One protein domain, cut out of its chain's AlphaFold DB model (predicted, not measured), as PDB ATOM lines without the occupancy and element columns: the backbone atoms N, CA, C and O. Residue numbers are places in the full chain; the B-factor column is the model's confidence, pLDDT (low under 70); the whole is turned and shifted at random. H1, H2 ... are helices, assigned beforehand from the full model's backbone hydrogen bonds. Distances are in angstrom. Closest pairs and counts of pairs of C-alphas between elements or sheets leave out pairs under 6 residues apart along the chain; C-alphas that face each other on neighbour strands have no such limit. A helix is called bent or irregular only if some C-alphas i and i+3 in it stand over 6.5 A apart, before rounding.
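This is residues 4 to 127 of the 152 residues of an uncharacterized protein of Blastopirellula cremea (UniProt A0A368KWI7). Two helices, H2 and H5, cross in the core, and the bent helix H4 folds over one side of them, while H3 lies on the side away from H4b. H1 sticks out as an arm at one end, and short H6 lies at the other. The 124 printed residues hold six named helices, H1 to H6 in chain order, and no named strand: all helix, mostly crossed. The whole is compact, with a radius of gyration of the C-alphas of 15.0 A, yet elongated, spanning 52 by 32 by 24 A.

Look first at H4, residues 63 to 89, assigned as one helix by its hydrogen bonds but bent: C-alphas 79 and 82 are 9.6 A apart. Arm H4a, residues 63 to 79, starts at C-alpha 63 (-11.672, -12.326, -47.385) and measures 24.9 A; arm H4b is residues 82 to 89. Find H2 at residues 16 to 33, 25.7 A, and H5 at 100 to 119, 27.2 A. H3, residues 41 to 57, 24.0 A, has a kink of 30 degrees near residue 48. H3 and H4b are irregular: C-alphas 43 and 46 are 7.3 A apart, 82 and 85 7.5 A. H1 is residues 4 to 10; H6, residues 122 to 126, ends at C-alpha 126 (-19.959, 17.484, -39.735).

H4a touches H5, about perpendicular at 76 degrees, closest at C-alphas 69 and 105, 5.6 A. H2 touches H5 at a steep tilt of 66 degrees, closest at C-alphas 26 and 113, 6.2 A. H2 also touches H4a, C-alphas 18 and 70, 6.1 A, and H4b, C-alphas 28 and 85, 6.5 A. H3 only just touches H5, with 3 pairs of C-alphas within 8 A, closest 48 and 116, 6.9 A. H6 is close but not clearly touching H2, C-alphas 33 and 125, 7.4 A; H1 and H2 are apart. O i to N i+4 pairs are all within hydrogen-bond range in H1, H2 and H4a; H3 has 11 of 13, H4b 3 of 4, H5 14 of 16, and H6 0 of 1, with 2 of 2 O i to N i+3 pairs.

The C-alphas farthest apart, Glu 4 and Gly 127, are 53.2 A apart. The printed part has no cut and no long link. Residues 4 to 11 have pLDDT under 70.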
ATOM      1  N   GLU A   4     -16.395 -31.309 -55.231       38.38
ATOM      2  CA  GLU A   4     -15.233 -30.559 -54.722       38.38
ATOM      3  C   GLU A   4     -15.119 -29.129 -55.278       38.38
ATOM      4  O   GLU A   4     -14.656 -28.243 -54.568       38.38
ATOM      5  N   ASN A   5     -15.577 -28.870 -56.510       43.50
ATOM      6  CA  ASN A   5     -15.550 -27.518 -57.091       43.50
ATOM      7  C   ASN A   5     -16.648 -26.602 -56.534       43.50
ATOM      8  O   ASN A   5     -16.477 -25.387 -56.529       43.50
ATOM      9  N   GLN A   6     -17.758 -27.169 -56.060       41.41
ATOM     10  CA  GLN A   6     -18.874 -26.387 -55.529       41.41
ATOM     11  C   GLN A   6     -18.594 -25.940 -54.084       41.41
ATOM     12  O   GLN A   6     -18.854 -24.795 -53.743       41.41
ATOM     13  N   ILE A   7     -17.927 -26.792 -53.293       46.44
ATOM     14  CA  ILE A   7     -17.467 -26.472 -51.928       46.44
ATOM     15  C   ILE A   7     -16.320 -25.440 -51.940       46.44
ATOM     16  O   ILE A   7     -16.209 -24.612 -51.038       46.44
ATOM     17  N   ARG A   8     -15.464 -25.453 -52.973       42.47
ATOM     18  CA  ARG A   8     -14.367 -24.480 -53.115       42.47
ATOM     19  C   ARG A   8     -14.860 -23.072 -53.449       42.47
ATOM     20  O   ARG A   8     -14.341 -22.118 -52.886       42.47
ATOM     21  N   ALA A   9     -15.873 -22.957 -54.307       46.28
ATOM     22  CA  ALA A   9     -16.435 -21.669 -54.710       46.28
ATOM     23  C   ALA A   9     -17.144 -20.939 -53.553       46.28
ATOM     24  O   ALA A   9     -17.044 -19.721 -53.454       46.28
ATOM     25  N   GLU A  10     -17.790 -21.672 -52.638       46.12
ATOM     26  CA  GLU A  10     -18.390 -21.096 -51.419       46.12
ATOM     27  C   GLU A  10     -17.343 -20.565 -50.424       46.12
ATOM     28  O   GLU A  10     -17.668 -19.746 -49.574       46.12
ATOM     29  N   SER A  11     -16.081 -20.994 -50.536       53.34
ATOM     30  CA  SER A  11     -14.980 -20.552 -49.664       53.34
ATOM     31  C   SER A  11     -14.151 -19.393 -50.241       53.34
ATOM     32  O   SER A  11     -13.161 -18.992 -49.625       53.34
ATOM     33  N   GLU A  12     -14.506 -18.870 -51.419       71.81
ATOM     34  CA  GLU A  12     -13.752 -17.813 -52.119       71.81
ATOM     35  C   GLU A  12     -14.455 -16.446 -52.114       71.81
ATOM     36  O   GLU A  12     -13.863 -15.447 -52.526       71.81
ATOM     37  N   CYS A  13     -15.686 -16.368 -51.609       85.12
ATOM     38  CA  CYS A  13     -16.443 -15.127 -51.490       85.12
ATOM     39  C   CYS A  13     -17.112 -15.003 -50.118       85.12
ATOM     40  O   CYS A  13     -17.245 -15.977 -49.382       85.12
ATOM     41  N   LEU A  14     -17.512 -13.782 -49.764       92.06
ATOM     42  CA  LEU A  14     -18.321 -13.553 -48.570       92.06
ATOM     43  C   LEU A  14     -19.742 -14.068 -48.805       92.06
ATOM     44  O   LEU A  14     -20.351 -13.785 -49.838       92.06
ATOM     45  N   SER A  15     -20.285 -14.767 -47.816       94.31
ATOM     46  CA  SER A  15     -21.697 -15.129 -47.773       94.31
ATOM     47  C   SER A  15     -22.585 -13.886 -47.652       94.31
ATOM     48  O   SER A  15     -22.176 -12.843 -47.133       94.31
ATOM     49  N   SER A  16     -23.848 -14.002 -48.070       93.62
ATOM     50  CA  SER A  16     -24.819 -12.908 -47.933       93.62
ATOM     51  C   SER A  16     -24.973 -12.446 -46.480       93.62
ATOM     52  O   SER A  16     -25.060 -11.249 -46.229       93.62
ATOM     53  N   SER A  17     -24.936 -13.372 -45.515       95.31
ATOM     54  CA  SER A  17     -25.016 -13.042 -44.088       95.31
ATOM     55  C   SER A  17     -23.812 -12.248 -43.587       95.31
ATOM     56  O   SER A  17     -23.980 -11.358 -42.758       95.31
ATOM     57  N   GLU A  18     -22.609 -12.534 -44.089       96.56
ATOM     58  CA  GLU A  18     -21.409 -11.768 -43.736       96.56
ATOM     59  C   GLU A  18     -21.455 -10.369 -44.349       96.56
ATOM     60  O   GLU A  18     -21.149  -9.390 -43.672       96.56
ATOM     61  N   ILE A  19     -21.899 -10.250 -45.603       96.94
ATOM     62  CA  ILE A  19     -22.112  -8.949 -46.250       96.94
ATOM     63  C   ILE A  19     -23.125  -8.122 -45.449       96.94
ATOM     64  O   ILE A  19     -22.875  -6.946 -45.181       96.94
ATOM     65  N   ASP A  20     -24.233  -8.727 -45.025       97.00
ATOM     66  CA  ASP A  20     -25.242  -8.050 -44.213       97.00
ATOM     67  C   ASP A  20     -24.686  -7.618 -42.849       97.00
ATOM     68  O   ASP A  20     -24.969  -6.510 -42.394       97.00
ATOM     69  N   GLU A  21     -23.870  -8.447 -42.192       97.31
ATOM     70  CA  GLU A  21     -23.259  -8.100 -40.903       97.31
ATOM     71  C   GLU A  21     -22.264  -6.936 -41.034       97.31
ATOM     72  O   GLU A  21     -22.314  -5.977 -40.259       97.31
ATOM     73  N   LEU A  22     -21.424  -6.950 -42.073       97.75
ATOM     74  CA  LEU A  22     -20.525  -5.837 -42.381       97.75
ATOM     75  C   LEU A  22     -21.303  -4.565 -42.747       97.75
ATOM     76  O   LEU A  22     -20.918  -3.465 -42.345       97.75
ATOM     77  N   TRP A  23     -22.422  -4.695 -43.463       97.75
ATOM     78  CA  TRP A  23     -23.290  -3.560 -43.767       97.75
ATOM     79  C   TRP A  23     -23.925  -2.965 -42.507       97.75
ATOM     80  O   TRP A  23     -24.017  -1.741 -42.394       97.75
ATOM     81  N   LYS A  24     -24.322  -3.788 -41.526       97.06
ATOM     82  CA  LYS A  24     -24.814  -3.290 -40.229       97.06
ATOM     83  C   LYS A  24     -23.736  -2.506 -39.487       97.06
ATOM     84  O   LYS A  24     -24.049  -1.453 -38.939       97.06
ATOM     85  N   LEU A  25     -22.484  -2.973 -39.498       97.25
ATOM     86  CA  LEU A  25     -21.362  -2.225 -38.923       97.25
ATOM     87  C   LEU A  25     -21.166  -0.878 -39.637       97.25
ATOM     88  O   LEU A  25     -21.048   0.155 -38.980       97.25
ATOM     89  N   PHE A  26     -21.181  -0.866 -40.973       97.06
ATOM     90  CA  PHE A  26     -21.080   0.372 -41.754       97.06
ATOM     91  C   PHE A  26     -22.243   1.336 -41.471       97.06
ATOM     92  O   PHE A  26     -22.047   2.536 -41.285       97.06
ATOM     93  N   SER A  27     -23.458   0.801 -41.361       96.12
ATOM     94  CA  SER A  27     -24.654   1.571 -41.014       96.12
ATOM     95  C   SER A  27     -24.579   2.132 -39.597       96.12
ATOM     96  O   SER A  27     -24.978   3.268 -39.379       96.12
ATOM     97  N   ALA A  28     -23.997   1.395 -38.647       95.62
ATOM     98  CA  ALA A  28     -23.789   1.884 -37.288       95.62
ATOM     99  C   ALA A  28     -22.825   3.080 -37.234       95.62
ATOM    100  O   ALA A  28     -23.068   4.010 -36.466       95.62
ATOM    101  N   ILE A  29     -21.786   3.116 -38.082       94.75
ATOM    102  CA  ILE A  29     -20.926   4.306 -38.237       94.75
ATOM    103  C   ILE A  29     -21.778   5.511 -38.648       94.75
ATOM    104  O   ILE A  29     -21.664   6.583 -38.053       94.75
ATOM    105  N   HIS A  30     -22.669   5.335 -39.626       94.31
ATOM    106  CA  HIS A  30     -23.587   6.394 -40.032       94.31
ATOM    107  C   HIS A  30     -24.566   6.785 -38.918       94.31
ATOM    108  O   HIS A  30     -24.778   7.967 -38.693       94.31
ATOM    109  N   THR A  31     -25.134   5.836 -38.177       93.12
ATOM    110  CA  THR A  31     -26.050   6.154 -37.072       93.12
ATOM    111  C   THR A  31     -25.362   6.948 -35.960       93.12
ATOM    112  O   THR A  31     -25.967   7.854 -35.397       93.12
ATOM    113  N   ILE A  32     -24.106   6.627 -35.639       91.38
ATOM    114  CA  ILE A  32     -23.388   7.249 -34.518       91.38
ATOM    115  C   ILE A  32     -22.778   8.600 -34.925       91.38
ATOM    116  O   ILE A  32     -22.768   9.531 -34.121       91.38
ATOM    117  N   TRP A  33     -22.266   8.740 -36.152       86.81
ATOM    118  CA  TRP A  33     -21.533   9.943 -36.593       86.81
ATOM    119  C   TRP A  33     -22.230  10.754 -37.683       86.81
ATOM    120  O   TRP A  33     -21.801  11.858 -38.023       86.81
ATOM    121  N   GLY A  34     -23.255  10.182 -38.296       83.88
ATOM    122  CA  GLY A  34     -23.969  10.760 -39.414       83.88
ATOM    123  C   GLY A  34     -25.136  11.644 -39.015       83.88
ATOM    124  O   GLY A  34     -25.414  11.922 -37.853       83.88
ATOM    125  N   ASN A  35     -25.803  12.131 -40.051       79.50
ATOM    126  CA  ASN A  35     -27.010  12.927 -39.949       79.50
ATOM    127  C   ASN A  35     -27.821  12.689 -41.224       79.50
ATOM    128  O   ASN A  35     -27.385  13.111 -42.300       79.50
ATOM    129  N   ASP A  36     -28.990  12.062 -41.088       79.94
ATOM    130  CA  ASP A  36     -29.874  11.686 -42.201       79.94
ATOM    131  C   ASP A  36     -30.293  12.876 -43.073       79.94
ATOM    132  O   ASP A  36     -30.550  12.733 -44.268       79.94
ATOM    133  N   THR A  37     -30.330  14.083 -42.500       80.12
ATOM    134  CA  THR A  37     -30.650  15.301 -43.263       80.12
ATOM    135  C   THR A  37     -29.504  15.747 -44.174       80.12
ATOM    136  O   THR A  37     -29.739  16.453 -45.155       80.12
ATOM    137  N   ALA A  38     -28.266  15.341 -43.877       77.31
ATOM    138  CA  ALA A  38     -27.067  15.724 -44.621       77.31
ATOM    139  C   ALA A  38     -26.644  14.672 -45.662       77.31
ATOM    140  O   ALA A  38     -26.154  15.028 -46.742       77.31
ATOM    141  N   CYS A  39     -26.816  13.388 -45.345       80.06
ATOM    142  CA  CYS A  39     -26.570  12.261 -46.241       80.06
ATOM    143  C   CYS A  39     -27.324  11.025 -45.750       80.06
ATOM    144  O   CYS A  39     -27.406  10.813 -44.546       80.06
ATOM    145  N   ARG A  40     -27.805  10.184 -46.667       88.38
ATOM    146  CA  ARG A  40     -28.423   8.901 -46.324       88.38
ATOM    147  C   ARG A  40     -27.426   7.769 -46.523       88.38
ATOM    148  O   ARG A  40     -26.734   7.744 -47.542       88.38
ATOM    149  N   VAL A  41     -27.381   6.810 -45.600       91.88
ATOM    150  CA  VAL A  41     -26.479   5.652 -45.724       91.88
ATOM    151  C   VAL A  41     -26.761   4.825 -46.981       91.88
ATOM    152  O   VAL A  41     -25.828   4.331 -47.613       91.88
ATOM    153  N   GLU A  42     -28.021   4.739 -47.422       93.00
ATOM    154  CA  GLU A  42     -28.374   3.986 -48.634       93.00
ATOM    155  C   GLU A  42     -27.703   4.550 -49.896       93.00
ATOM    156  O   GLU A  42     -27.332   3.782 -50.786       93.00
ATOM    157  N   ASP A  43     -27.460   5.864 -49.951       90.38
ATOM    158  CA  ASP A  43     -26.786   6.523 -51.082       90.38
ATOM    159  C   ASP A  43     -25.295   6.130 -51.184       90.38
ATOM    160  O   ASP A  43     -24.621   6.404 -52.187       90.38
ATOM    161  N   MET A  44     -24.761   5.496 -50.135       92.25
ATOM    162  CA  MET A  44     -23.374   5.046 -50.017       92.25
ATOM    163  C   MET A  44     -23.229   3.543 -50.290       92.25
ATOM    164  O   MET A  44     -22.109   3.078 -50.495       92.25
ATOM    165  N   ALA A  45     -24.338   2.794 -50.355       93.56
ATOM    166  CA  ALA A  45     -24.332   1.335 -50.447       93.56
ATOM    167  C   ALA A  45     -23.562   0.812 -51.667       93.56
ATOM    168  O   ALA A  45     -22.781  -0.124 -51.538       93.56
ATOM    169  N   SER A  46     -23.734   1.423 -52.845       92.94
ATOM    170  CA  SER A  46     -23.026   0.991 -54.061       92.94
ATOM    171  C   SER A  46     -21.510   1.159 -53.938       92.94
ATOM    172  O   SER A  46     -20.774   0.222 -54.221       92.94
ATOM    173  N   ARG A  47     -21.044   2.310 -53.429       93.25
ATOM    174  CA  ARG A  47     -19.608   2.582 -53.231       93.25
ATOM    175  C   ARG A  47     -18.998   1.658 -52.186       93.25
ATOM    176  O   ARG A  47     -17.879   1.188 -52.348       93.25
ATOM    177  N   TRP A  48     -19.740   1.399 -51.110       96.31
ATOM    178  CA  TRP A  48     -19.317   0.457 -50.086       96.31
ATOM    179  C   TRP A  48     -19.220  -0.975 -50.638       96.31
ATOM    180  O   TRP A  48     -18.222  -1.644 -50.388       96.31
ATOM    181  N   ARG A  49     -20.187  -1.433 -51.447       95.38
ATOM    182  CA  ARG A  49     -20.126  -2.761 -52.089       95.38
ATOM    183  C   ARG A  49     -18.936  -2.889 -53.036       95.38
ATOM    184  O   ARG A  49     -18.202  -3.864 -52.928       95.38
ATOM    185  N   GLU A  50     -18.716  -1.892 -53.893       94.38
ATOM    186  CA  GLU A  50     -17.546  -1.837 -54.782       94.38
ATOM    187  C   GLU A  50     -16.235  -1.909 -53.984       94.38
ATOM    188  O   GLU A  50     -15.313  -2.632 -54.353       94.38
ATOM    189  N   PHE A  51     -16.161  -1.210 -52.848       95.25
ATOM    190  CA  PHE A  51     -15.005  -1.268 -51.958       95.25
ATOM    191  C   PHE A  51     -14.766  -2.673 -51.380       95.25
ATOM    192  O   PHE A  51     -13.627  -3.146 -51.378       95.25
ATOM    193  N   ILE A  52     -15.814  -3.355 -50.905       95.56
ATOM    194  CA  ILE A  52     -15.702  -4.731 -50.394       95.56
ATOM    195  C   ILE A  52     -15.250  -5.685 -51.501       95.56
ATOM    196  O   ILE A  52     -14.320  -6.464 -51.288       95.56
ATOM    197  N   GLU A  53     -15.864  -5.599 -52.681       93.50
ATOM    198  CA  GLU A  53     -15.535  -6.440 -53.834       93.50
ATOM    199  C   GLU A  53     -14.072  -6.265 -54.261       93.50
ATOM    200  O   GLU A  53     -13.353  -7.250 -54.452       93.50
ATOM    201  N   LEU A  54     -13.587  -5.022 -54.308       93.00
ATOM    202  CA  LEU A  54     -12.185  -4.720 -54.592       93.00
ATOM    203  C   LEU A  54     -11.251  -5.354 -53.549       93.00
ATOM    204  O   LEU A  54     -10.297  -6.049 -53.886       93.00
ATOM    205  N   LYS A  55     -11.554  -5.172 -52.261       93.44
ATOM    206  CA  LYS A  55     -10.730  -5.675 -51.150       93.44
ATOM    207  C   LYS A  55     -10.672  -7.199 -51.082       93.44
ATOM    208  O   LYS A  55      -9.681  -7.755 -50.607       93.44
ATOM    209  N   VAL A  56     -11.730  -7.878 -51.512       93.62
ATOM    210  CA  VAL A  56     -11.785  -9.343 -51.561       93.62
ATOM    211  C   VAL A  56     -11.079  -9.886 -52.809       93.62
ATOM    212  O   VAL A  56     -10.433 -10.929 -52.711       93.62
ATOM    213  N   SER A  57     -11.152  -9.186 -53.945       88.38
ATOM    214  CA  SER A  57     -10.588  -9.640 -55.225       88.38
ATOM    215  C   SER A  57      -9.091  -9.351 -55.407       88.38
ATOM    216  O   SER A  57      -8.410 -10.093 -56.117       88.38
ATOM    217  N   GLU A  58      -8.546  -8.313 -54.768       87.19
ATOM    218  CA  GLU A  58      -7.125  -7.960 -54.882       87.19
ATOM    219  C   GLU A  58      -6.217  -8.750 -53.925       87.19
ATOM    220  O   GLU A  58      -6.635  -9.217 -52.870       87.19
ATOM    221  N   THR A  59      -4.930  -8.893 -54.274       83.81
ATOM    222  CA  THR A  59      -3.924  -9.524 -53.399       83.81
ATOM    223  C   THR A  59      -3.116  -8.456 -52.647       83.81
ATOM    224  O   THR A  59      -2.512  -7.605 -53.300       83.81
ATOM    225  N   PRO A  60      -3.009  -8.514 -51.302       85.31
ATOM    226  CA  PRO A  60      -3.562  -9.542 -50.417       85.31
ATOM    227  C   PRO A  60      -5.068  -9.371 -50.165       85.31
ATOM    228  O   PRO A  60      -5.514  -8.298 -49.763       85.31
ATOM    229  N   SER A  61      -5.817 -10.469 -50.313       91.12
ATOM    230  CA  SER A  61      -7.272 -10.476 -50.135       91.12
ATOM    231  C   SER A  61      -7.668 -10.280 -48.675       91.12
ATOM    232  O   SER A  61      -7.098 -10.890 -47.762       91.12
ATOM    233  N   TYR A  62      -8.696  -9.463 -48.461       94.44
ATOM    234  CA  TYR A  62      -9.319  -9.252 -47.157       94.44
ATOM    235  C   TYR A  62     -10.366 -10.308 -46.792       94.44
ATOM    236  O   TYR A  62     -10.891 -10.232 -45.686       94.44
ATOM    237  N   LEU A  63     -10.629 -11.320 -47.634       94.00
ATOM    238  CA  LEU A  63     -11.672 -12.326 -47.385       94.00
ATOM    239  C   LEU A  63     -11.598 -12.900 -45.963       94.00
ATOM    240  O   LEU A  63     -12.509 -12.705 -45.169       94.00
ATOM    241  N   LYS A  64     -10.453 -13.492 -45.595       93.00
ATOM    242  CA  LYS A  64     -10.245 -14.083 -44.259       93.00
ATOM    243  C   LYS A  64     -10.344 -13.076 -43.114       93.00
ATOM    244  O   LYS A  64     -10.606 -13.460 -41.981       93.00
ATOM    245  N   ARG A  65     -10.056 -11.800 -43.383       94.25
ATOM    246  CA  ARG A  65     -10.152 -10.737 -42.375       94.25
ATOM    247  C   ARG A  65     -11.610 -10.374 -42.134       94.25
ATOM    248  O   ARG A  65     -11.990 -10.190 -40.987       94.25
ATOM    249  N   TYR A  66     -12.406 -10.300 -43.195       96.31
ATOM    250  CA  TYR A  66     -13.831 -10.023 -43.110       96.31
ATOM    251  C   TYR A  66     -14.616 -11.186 -42.504       96.31
ATOM    252  O   TYR A  66     -15.423 -10.935 -41.617       96.31
ATOM    253  N   THR A  67     -14.323 -12.438 -42.869       95.62
ATOM    254  CA  THR A  67     -14.966 -13.600 -42.228       95.62
ATOM    255  C   THR A  67     -14.651 -13.649 -40.726       95.62
ATOM    256  O   THR A  67     -15.559 -13.676 -39.902       95.62
ATOM    257  N   ALA A  68     -13.374 -13.506 -40.344       95.38
ATOM    258  CA  ALA A  68     -12.972 -13.468 -38.935       95.38
ATOM    259  C   ALA A  68     -13.560 -12.264 -38.172       95.38
ATOM    260  O   ALA A  68     -13.819 -12.350 -36.973       95.38
ATOM    261  N   ALA A  69     -13.769 -11.133 -38.851       96.44
ATOM    262  CA  ALA A  69     -14.445  -9.983 -38.267       96.44
ATOM    263  C   ALA A  69     -15.925 -10.277 -37.991       96.44
ATOM    264  O   ALA A  69     -16.408  -9.902 -36.929       96.44
ATOM    265  N   CYS A  70     -16.630 -10.959 -38.898       96.81
ATOM    266  CA  CYS A  70     -18.018 -11.374 -38.687       96.81
ATOM    267  C   CYS A  70     -18.154 -12.330 -37.495       96.81
ATOM    268  O   CYS A  70     -19.028 -12.117 -36.654       96.81
ATOM    269  N   ASP A  71     -17.256 -13.312 -37.374       95.81
ATOM    270  CA  ASP A  71     -17.222 -14.223 -36.223       95.81
ATOM    271  C   ASP A  71     -17.035 -13.442 -34.912       95.81
ATOM    272  O   ASP A  71     -17.826 -13.566 -33.978       95.81
ATOM    273  N   LEU A  72     -16.049 -12.539 -34.876       96.06
ATOM    274  CA  LEU A  72     -15.765 -11.732 -33.689       96.06
ATOM    275  C   LEU A  72     -16.906 -10.764 -33.345       96.06
ATOM    276  O   LEU A  72     -17.199 -10.543 -32.172       96.06
ATOM    277  N   LEU A  73     -17.570 -10.180 -34.345       96.31
ATOM    278  CA  LEU A  73     -18.749  -9.337 -34.135       96.31
ATOM    279  C   LEU A  73     -19.903 -10.136 -33.526       96.31
ATOM    280  O   LEU A  73     -20.590  -9.617 -32.646       96.31
ATOM    281  N   SER A  74     -20.096 -11.386 -33.952       95.12
ATOM    282  CA  SER A  74     -21.087 -12.296 -33.372       95.12
ATOM    283  C   SER A  74     -20.792 -12.576 -31.893       95.12
ATOM    284  O   SER A  74     -21.667 -12.399 -31.040       95.12
ATOM    285  N   ASP A  75     -19.538 -12.899 -31.564       94.38
ATOM    286  CA  ASP A  75     -19.101 -13.160 -30.186       94.38
ATOM    287  C   ASP A  75     -19.239 -11.920 -29.286       94.38
ATOM    288  O   ASP A  75     -19.751 -11.981 -28.161       94.38
ATOM    289  N   LEU A  76     -18.835 -10.753 -29.790       94.31
ATOM    290  CA  LEU A  76     -18.981  -9.491 -29.068       94.31
ATOM    291  C   LEU A  76     -20.451  -9.108 -28.894       94.31
ATOM    292  O   LEU A  76     -20.819  -8.577 -27.845       94.31
ATOM    293  N   ARG A  77     -21.314  -9.402 -29.873       94.69
ATOM    294  CA  ARG A  77     -22.759  -9.168 -29.761       94.69
ATOM    295  C   ARG A  77     -23.369  -9.984 -28.629       94.69
ATOM    296  O   ARG A  77     -24.217  -9.456 -27.914       94.69
ATOM    297  N   ALA A  78     -22.911 -11.218 -28.415       93.56
ATOM    298  CA  ALA A  78     -23.356 -12.034 -27.286       93.56
ATOM    299  C   ALA A  78     -22.993 -11.409 -25.924       93.56
ATOM    300  O   ALA A  78     -23.730 -11.581 -24.956       93.56
ATOM    301  N   SER A  79     -21.890 -10.654 -25.857       92.06
ATOM    302  CA  SER A  79     -21.401 -10.034 -24.616       92.06
ATOM    303  C   SER A  79     -21.946  -8.618 -24.376       92.06
ATOM    304  O   SER A  79     -22.209  -8.247 -23.235       92.06
ATOM    305  N   HIS A  80     -22.115  -7.821 -25.434       92.50
ATOM    306  CA  HIS A  80     -22.462  -6.395 -25.345       92.50
ATOM    307  C   HIS A  80     -23.907  -6.070 -25.757       92.50
ATOM    308  O   HIS A  80     -24.391  -4.974 -25.461       92.50
ATOM    309  N   GLY A  81     -24.604  -6.983 -26.445       93.19
ATOM    310  CA  GLY A  81     -25.966  -6.767 -26.936       93.19
ATOM    311  C   GLY A  81     -26.089  -5.506 -27.797       93.19
ATOM    312  O   GLY A  81     -25.287  -5.272 -28.704       93.19
ATOM    313  N   ASP A  82     -27.079  -4.668 -27.481       88.94
ATOM    314  CA  ASP A  82     -27.357  -3.410 -28.193       88.94
ATOM    315  C   ASP A  82     -26.234  -2.368 -28.043       88.94
ATOM    316  O   ASP A  82     -26.085  -1.480 -28.883       88.94
ATOM    317  N   GLY A  83     -25.396  -2.490 -27.006       91.81
ATOM    318  CA  GLY A  83     -24.263  -1.597 -26.750       91.81
ATOM    319  C   GLY A  83     -23.025  -1.880 -27.606       91.81
ATOM    320  O   GLY A  83     -22.034  -1.161 -27.489       91.81
ATOM    321  N   LEU A  84     -23.055  -2.904 -28.467       94.56
ATOM    322  CA  LEU A  84     -21.898  -3.349 -29.248       94.56
ATOM    323  C   LEU A  84     -21.233  -2.217 -30.042       94.56
ATOM    324  O   LEU A  84     -20.022  -2.027 -29.965       94.56
ATOM    325  N   TYR A  85     -22.004  -1.460 -30.823       94.50
ATOM    326  CA  TYR A  85     -21.419  -0.441 -31.699       94.50
ATOM    327  C   TYR A  85     -20.952   0.796 -30.937       94.50
ATOM    328  O   TYR A  85     -19.987   1.432 -31.352       94.50
ATOM    329  N   GLN A  86     -21.579   1.099 -29.797       92.44
ATOM    330  CA  GLN A  86     -21.088   2.128 -28.885       92.44
ATOM    331  C   GLN A  86     -19.695   1.743 -28.361       92.44
ATOM    332  O   GLN A  86     -18.755   2.530 -28.471       92.44
ATOM    333  N   TYR A  87     -19.549   0.493 -27.910       92.00
ATOM    334  CA  TYR A  87     -18.270  -0.067 -27.480       92.00
ATOM    335  C   TYR A  87     -17.208  -0.033 -28.588       92.00
ATOM    336  O   TYR A  87     -16.059   0.335 -28.350       92.00
ATOM    337  N   LEU A  88     -17.584  -0.382 -29.819       92.88
ATOM    338  CA  LEU A  88     -16.634  -0.450 -30.927       92.88
ATOM    339  C   LEU A  88     -16.201   0.920 -31.469       92.88
ATOM    340  O   LEU A  88     -15.049   1.071 -31.875       92.88
ATOM    341  N   LEU A  89     -17.113   1.893 -31.535       92.44
ATOM    342  CA  LEU A  89     -16.888   3.147 -32.268       92.44
ATOM    343  C   LEU A  89     -16.615   4.353 -31.371       92.44
ATOM    344  O   LEU A  89     -16.057   5.342 -31.844       92.44
ATOM    345  N   VAL A  90     -17.019   4.299 -30.103       89.62
ATOM    346  CA  VAL A  90     -16.932   5.444 -29.187       89.62
ATOM    347  C   VAL A  90     -16.048   5.133 -27.991       89.62
ATOM    348  O   VAL A  90     -15.251   5.984 -27.586       89.62
ATOM    349  N   ASP A  91     -16.144   3.927 -27.435       85.56
ATOM    350  CA  ASP A  91     -15.420   3.619 -26.209       85.56
ATOM    351  C   ASP A  91     -13.901   3.552 -26.451       85.56
ATOM    352  O   ASP A  91     -13.375   2.890 -27.351       85.56
ATOM    353  N   GLY A  92     -13.148   4.230 -25.583       74.12
ATOM    354  CA  GLY A  92     -11.683   4.234 -25.623       74.12
ATOM    355  C   GLY A  92     -11.049   2.882 -25.267       74.12
ATOM    356  O   GLY A  92      -9.845   2.706 -25.448       74.12
ATOM    357  N   GLU A  93     -11.834   1.923 -24.770       78.00
ATOM    358  CA  GLU A  93     -11.357   0.593 -24.383       78.00
ATOM    359  C   GLU A  93     -10.795  -0.185 -25.570       78.00
ATOM    360  O   GLU A  93      -9.712  -0.757 -25.450       78.00
ATOM    361  N   LEU A  94     -11.442  -0.125 -26.741       80.81
ATOM    362  CA  LEU A  94     -10.967  -0.826 -27.939       80.81
ATOM    363  C   LEU A  94      -9.563  -0.361 -28.365       80.81
ATOM    364  O   LEU A  94      -8.761  -1.151 -28.855       80.81
ATOM    365  N   HIS A  95      -9.225   0.910 -28.123       76.19
ATOM    366  CA  HIS A  95      -7.913   1.480 -28.444       76.19
ATOM    367  C   HIS A  95      -6.785   0.944 -27.552       76.19
ATOM    368  O   HIS A  95      -5.615   1.050 -27.918       76.19
ATOM    369  N   ARG A  96      -7.130   0.384 -26.388       84.12
ATOM    370  CA  ARG A  96      -6.190  -0.167 -25.402       84.12
ATOM    371  C   ARG A  96      -6.118  -1.696 -25.435       84.12
ATOM    372  O   ARG A  96      -5.324  -2.279 -24.698       84.12
ATOM    373  N   GLN A  97      -6.914  -2.345 -26.285       85.81
ATOM    374  CA  GLN A  97      -6.921  -3.799 -26.412       85.81
ATOM    375  C   GLN A  97      -5.611  -4.319 -27.004       85.81
ATOM    376  O   GLN A  97      -5.046  -3.744 -27.933       85.81
ATOM    377  N   SER A  98      -5.144  -5.442 -26.460       90.12
ATOM    378  CA  SER A  98      -3.975  -6.175 -26.966       90.12
ATOM    379  C   SER A  98      -4.358  -7.465 -27.691       90.12
ATOM    380  O   SER A  98      -3.486  -8.125 -28.251       90.12
ATOM    381  N   ASP A  99      -5.647  -7.826 -27.687       92.31
ATOM    382  CA  ASP A  99      -6.139  -8.982 -28.425       92.31
ATOM    383  C   ASP A  99      -5.928  -8.777 -29.940       92.31
ATOM    384  O   ASP A  99      -6.432  -7.798 -30.505       92.31
ATOM    385  N   PRO A 100      -5.186  -9.670 -30.624       91.69
ATOM    386  CA  PRO A 100      -4.905  -9.519 -32.046       91.69
ATOM    387  C   PRO A 100      -6.165  -9.489 -32.918       91.69
ATOM    388  O   PRO A 100      -6.160  -8.826 -33.957       91.69
ATOM    389  N   GLY A 101      -7.233 -10.188 -32.521       92.75
ATOM    390  CA  GLY A 101      -8.513 -10.193 -33.225       92.75
ATOM    391  C   GLY A 101      -9.168  -8.816 -33.193       92.75
ATOM    392  O   GLY A 101      -9.440  -8.241 -34.247       92.75
ATOM    393  N   LEU A 102      -9.319  -8.235 -32.000       93.25
ATOM    394  CA  LEU A 102      -9.887  -6.896 -31.807       93.25
ATOM    395  C   LEU A 102      -9.053  -5.803 -32.479       93.25
ATOM    396  O   LEU A 102      -9.602  -4.909 -33.126       93.25
ATOM    397  N   VAL A 103      -7.724  -5.887 -32.382       92.50
ATOM    398  CA  VAL A 103      -6.824  -4.944 -33.062       92.50
ATOM    399  C   VAL A 103      -6.992  -5.034 -34.580       92.50
ATOM    400  O   VAL A 103      -7.024  -4.000 -35.255       92.50
ATOM    401  N   ASN A 104      -7.128  -6.245 -35.128       92.56
ATOM    402  CA  ASN A 104      -7.345  -6.440 -36.557       92.56
ATOM    403  C   ASN A 104      -8.729  -5.968 -37.009       92.56
ATOM    404  O   ASN A 104      -8.796  -5.296 -38.037       92.56
ATOM    405  N   LEU A 105      -9.791  -6.265 -36.254       94.81
ATOM    406  CA  LEU A 105     -11.147  -5.767 -36.506       94.81
ATOM    407  C   LEU A 105     -11.146  -4.238 -36.566       94.81
ATOM    408  O   LEU A 105     -11.633  -3.647 -37.529       94.81
ATOM    409  N   LYS A 106     -10.529  -3.591 -35.572       94.19
ATOM    410  CA  LYS A 106     -10.448  -2.136 -35.535       94.19
ATOM    411  C   LYS A 106      -9.701  -1.586 -36.752       94.19
ATOM    412  O   LYS A 106     -10.251  -0.789 -37.502       94.19
ATOM    413  N   ARG A 107      -8.450  -2.006 -36.951       92.12
ATOM    414  CA  ARG A 107      -7.558  -1.380 -37.940       92.12
ATOM    415  C   ARG A 107      -7.917  -1.701 -39.385       92.12
ATOM    416  O   ARG A 107      -7.755  -0.848 -40.246       92.12
ATOM    417  N   ASN A 108      -8.346  -2.931 -39.657       92.94
ATOM    418  CA  ASN A 108      -8.518  -3.423 -41.026       92.94
ATOM    419  C   ASN A 108      -9.977  -3.438 -41.490       92.94
ATOM    420  O   ASN A 108     -10.218  -3.715 -42.658       92.94
ATOM    421  N   VAL A 109     -10.938  -3.199 -40.593       95.81
ATOM    422  CA  VAL A 109     -12.365  -3.192 -40.944       95.81
ATOM    423  C   VAL A 109     -13.006  -1.883 -40.509       95.81
ATOM    424  O   VAL A 109     -13.439  -1.118 -41.362       95.81
ATOM    425  N   ILE A 110     -13.013  -1.576 -39.208       95.69
ATOM    426  CA  ILE A 110     -13.687  -0.379 -38.681       95.69
ATOM    427  C   ILE A 110     -13.052   0.902 -39.236       95.69
ATOM    428  O   ILE A 110     -13.752   1.730 -39.814       95.69
ATOM    429  N   ASP A 111     -11.733   1.051 -39.109       94.88
ATOM    430  CA  ASP A 111     -11.023   2.254 -39.556       94.88
ATOM    431  C   ASP A 111     -11.138   2.431 -41.085       94.88
ATOM    432  O   ASP A 111     -11.330   3.546 -41.570       94.88
ATOM    433  N   GLU A 112     -11.114   1.342 -41.862       95.38
ATOM    434  CA  GLU A 112     -11.327   1.407 -43.314       95.38
ATOM    435  C   GLU A 112     -12.771   1.779 -43.677       95.38
ATOM    436  O   GLU A 112     -12.995   2.598 -44.567       95.38
ATOM    437  N   PHE A 113     -13.763   1.244 -42.966       96.75
ATOM    438  CA  PHE A 113     -15.169   1.585 -43.185       96.75
ATOM    439  C   PHE A 113     -15.453   3.042 -42.834       96.75
ATOM    440  O   PHE A 113     -16.183   3.714 -43.560       96.75
ATOM    441  N   ILE A 114     -14.821   3.563 -41.783       94.19
ATOM    442  CA  ILE A 114     -14.842   4.989 -41.453       94.19
ATOM    443  C   ILE A 114     -14.274   5.814 -42.610       94.19
ATOM    444  O   ILE A 114     -14.884   6.807 -43.010       94.19
ATOM    445  N   LEU A 115     -13.133   5.409 -43.176       92.75
ATOM    446  CA  LEU A 115     -12.533   6.108 -44.315       92.75
ATOM    447  C   LEU A 115     -13.476   6.117 -45.522       92.75
ATOM    448  O   LEU A 115     -13.695   7.180 -46.103       92.75
ATOM    449  N   VAL A 116     -14.083   4.974 -45.851       93.75
ATOM    450  CA  VAL A 116     -15.064   4.848 -46.943       93.75
ATOM    451  C   VAL A 116     -16.308   5.693 -46.675       93.75
ATOM    452  O   VAL A 116     -16.816   6.348 -47.588       93.75
ATOM    453  N   TYR A 117     -16.795   5.724 -45.436       93.50
ATOM    454  CA  TYR A 117     -17.922   6.555 -45.026       93.50
ATOM    455  C   TYR A 117     -17.612   8.039 -45.243       93.50
ATOM    456  O   TYR A 117     -18.349   8.752 -45.929       93.50
ATOM    457  N   VAL A 118     -16.475   8.507 -44.726       89.75
ATOM    458  CA  VAL A 118     -16.047   9.899 -44.878       89.75
ATOM    459  C   VAL A 118     -15.855  10.237 -46.358       89.75
ATOM    460  O   VAL A 118     -16.435  11.219 -46.821       89.75
ATOM    461  N   SER A 119     -15.136   9.418 -47.131       88.25
ATOM    462  CA  SER A 119     -14.859   9.684 -48.551       88.25
ATOM    463  C   SER A 119     -16.108   9.643 -49.433       88.25
ATOM    464  O   SER A 119     -16.173  10.337 -50.446       88.25
ATOM    465  N   SER A 120     -17.121   8.867 -49.046       87.00
ATOM    466  CA  SER A 120     -18.370   8.717 -49.801       87.00
ATOM    467  C   SER A 120     -19.404   9.808 -49.505       87.00
ATOM    468  O   SER A 120     -20.494   9.782 -50.074       87.00
ATOM    469  N   GLY A 121     -19.076  10.790 -48.656       82.81
ATOM    470  CA  GLY A 121     -19.936  11.944 -48.376       82.81
ATOM    471  C   GLY A 121     -20.361  12.100 -46.919       82.81
ATOM    472  O   GLY A 121     -21.001  13.101 -46.600       82.81
ATOM    473  N   GLY A 122     -19.966  11.181 -46.032       84.69
ATOM    474  CA  GLY A 122     -20.291  11.232 -44.604       84.69
ATOM    475  C   GLY A 122     -19.728  12.467 -43.896       84.69
ATOM    476  O   GLY A 122     -20.277  12.917 -42.895       84.69
ATOM    477  N   PHE A 123     -18.694  13.104 -44.465       82.25
ATOM    478  CA  PHE A 123     -18.159  14.373 -43.957       82.25
ATOM    479  C   PHE A 123     -19.214  15.504 -43.912       82.25
ATOM    480  O   PHE A 123     -19.059  16.459 -43.147       82.25
ATOM    481  N   ARG A 124     -20.290  15.423 -44.718       81.38
ATOM    482  CA  ARG A 124     -21.367  16.432 -44.748       81.38
ATOM    483  C   ARG A 124     -22.098  16.546 -43.417       81.38
ATOM    484  O   ARG A 124     -22.533  17.639 -43.062       81.38
ATOM    485  N   SER A 125     -22.186  15.448 -42.668       81.81
ATOM    486  CA  SER A 125     -22.798  15.420 -41.336       81.81
ATOM    487  C   SER A 125     -22.061  16.307 -40.330       81.81
ATOM    488  O   SER A 125     -22.679  16.815 -39.402       81.81
ATOM    489  N   PHE A 126     -20.777  16.595 -40.565       78.69
ATOM    490  CA  PHE A 126     -19.959  17.484 -39.735       78.69
ATOM    491  C   PHE A 126     -19.984  18.948 -40.211       78.69
ATOM    492  O   PHE A 126     -19.123  19.743 -39.840       78.69
ATOM    493  N   GLY A 127     -20.922  19.318 -41.091       71.94
ATOM    494  CA  GLY A 127     -20.993  20.656 -41.690       71.94
ATOM    495  C   GLY A 127     -19.954  20.905 -42.787       71.94
ATOM    496  O   GLY A 127     -19.877  22.010 -43.335       71.94
TER     497      GLY A 127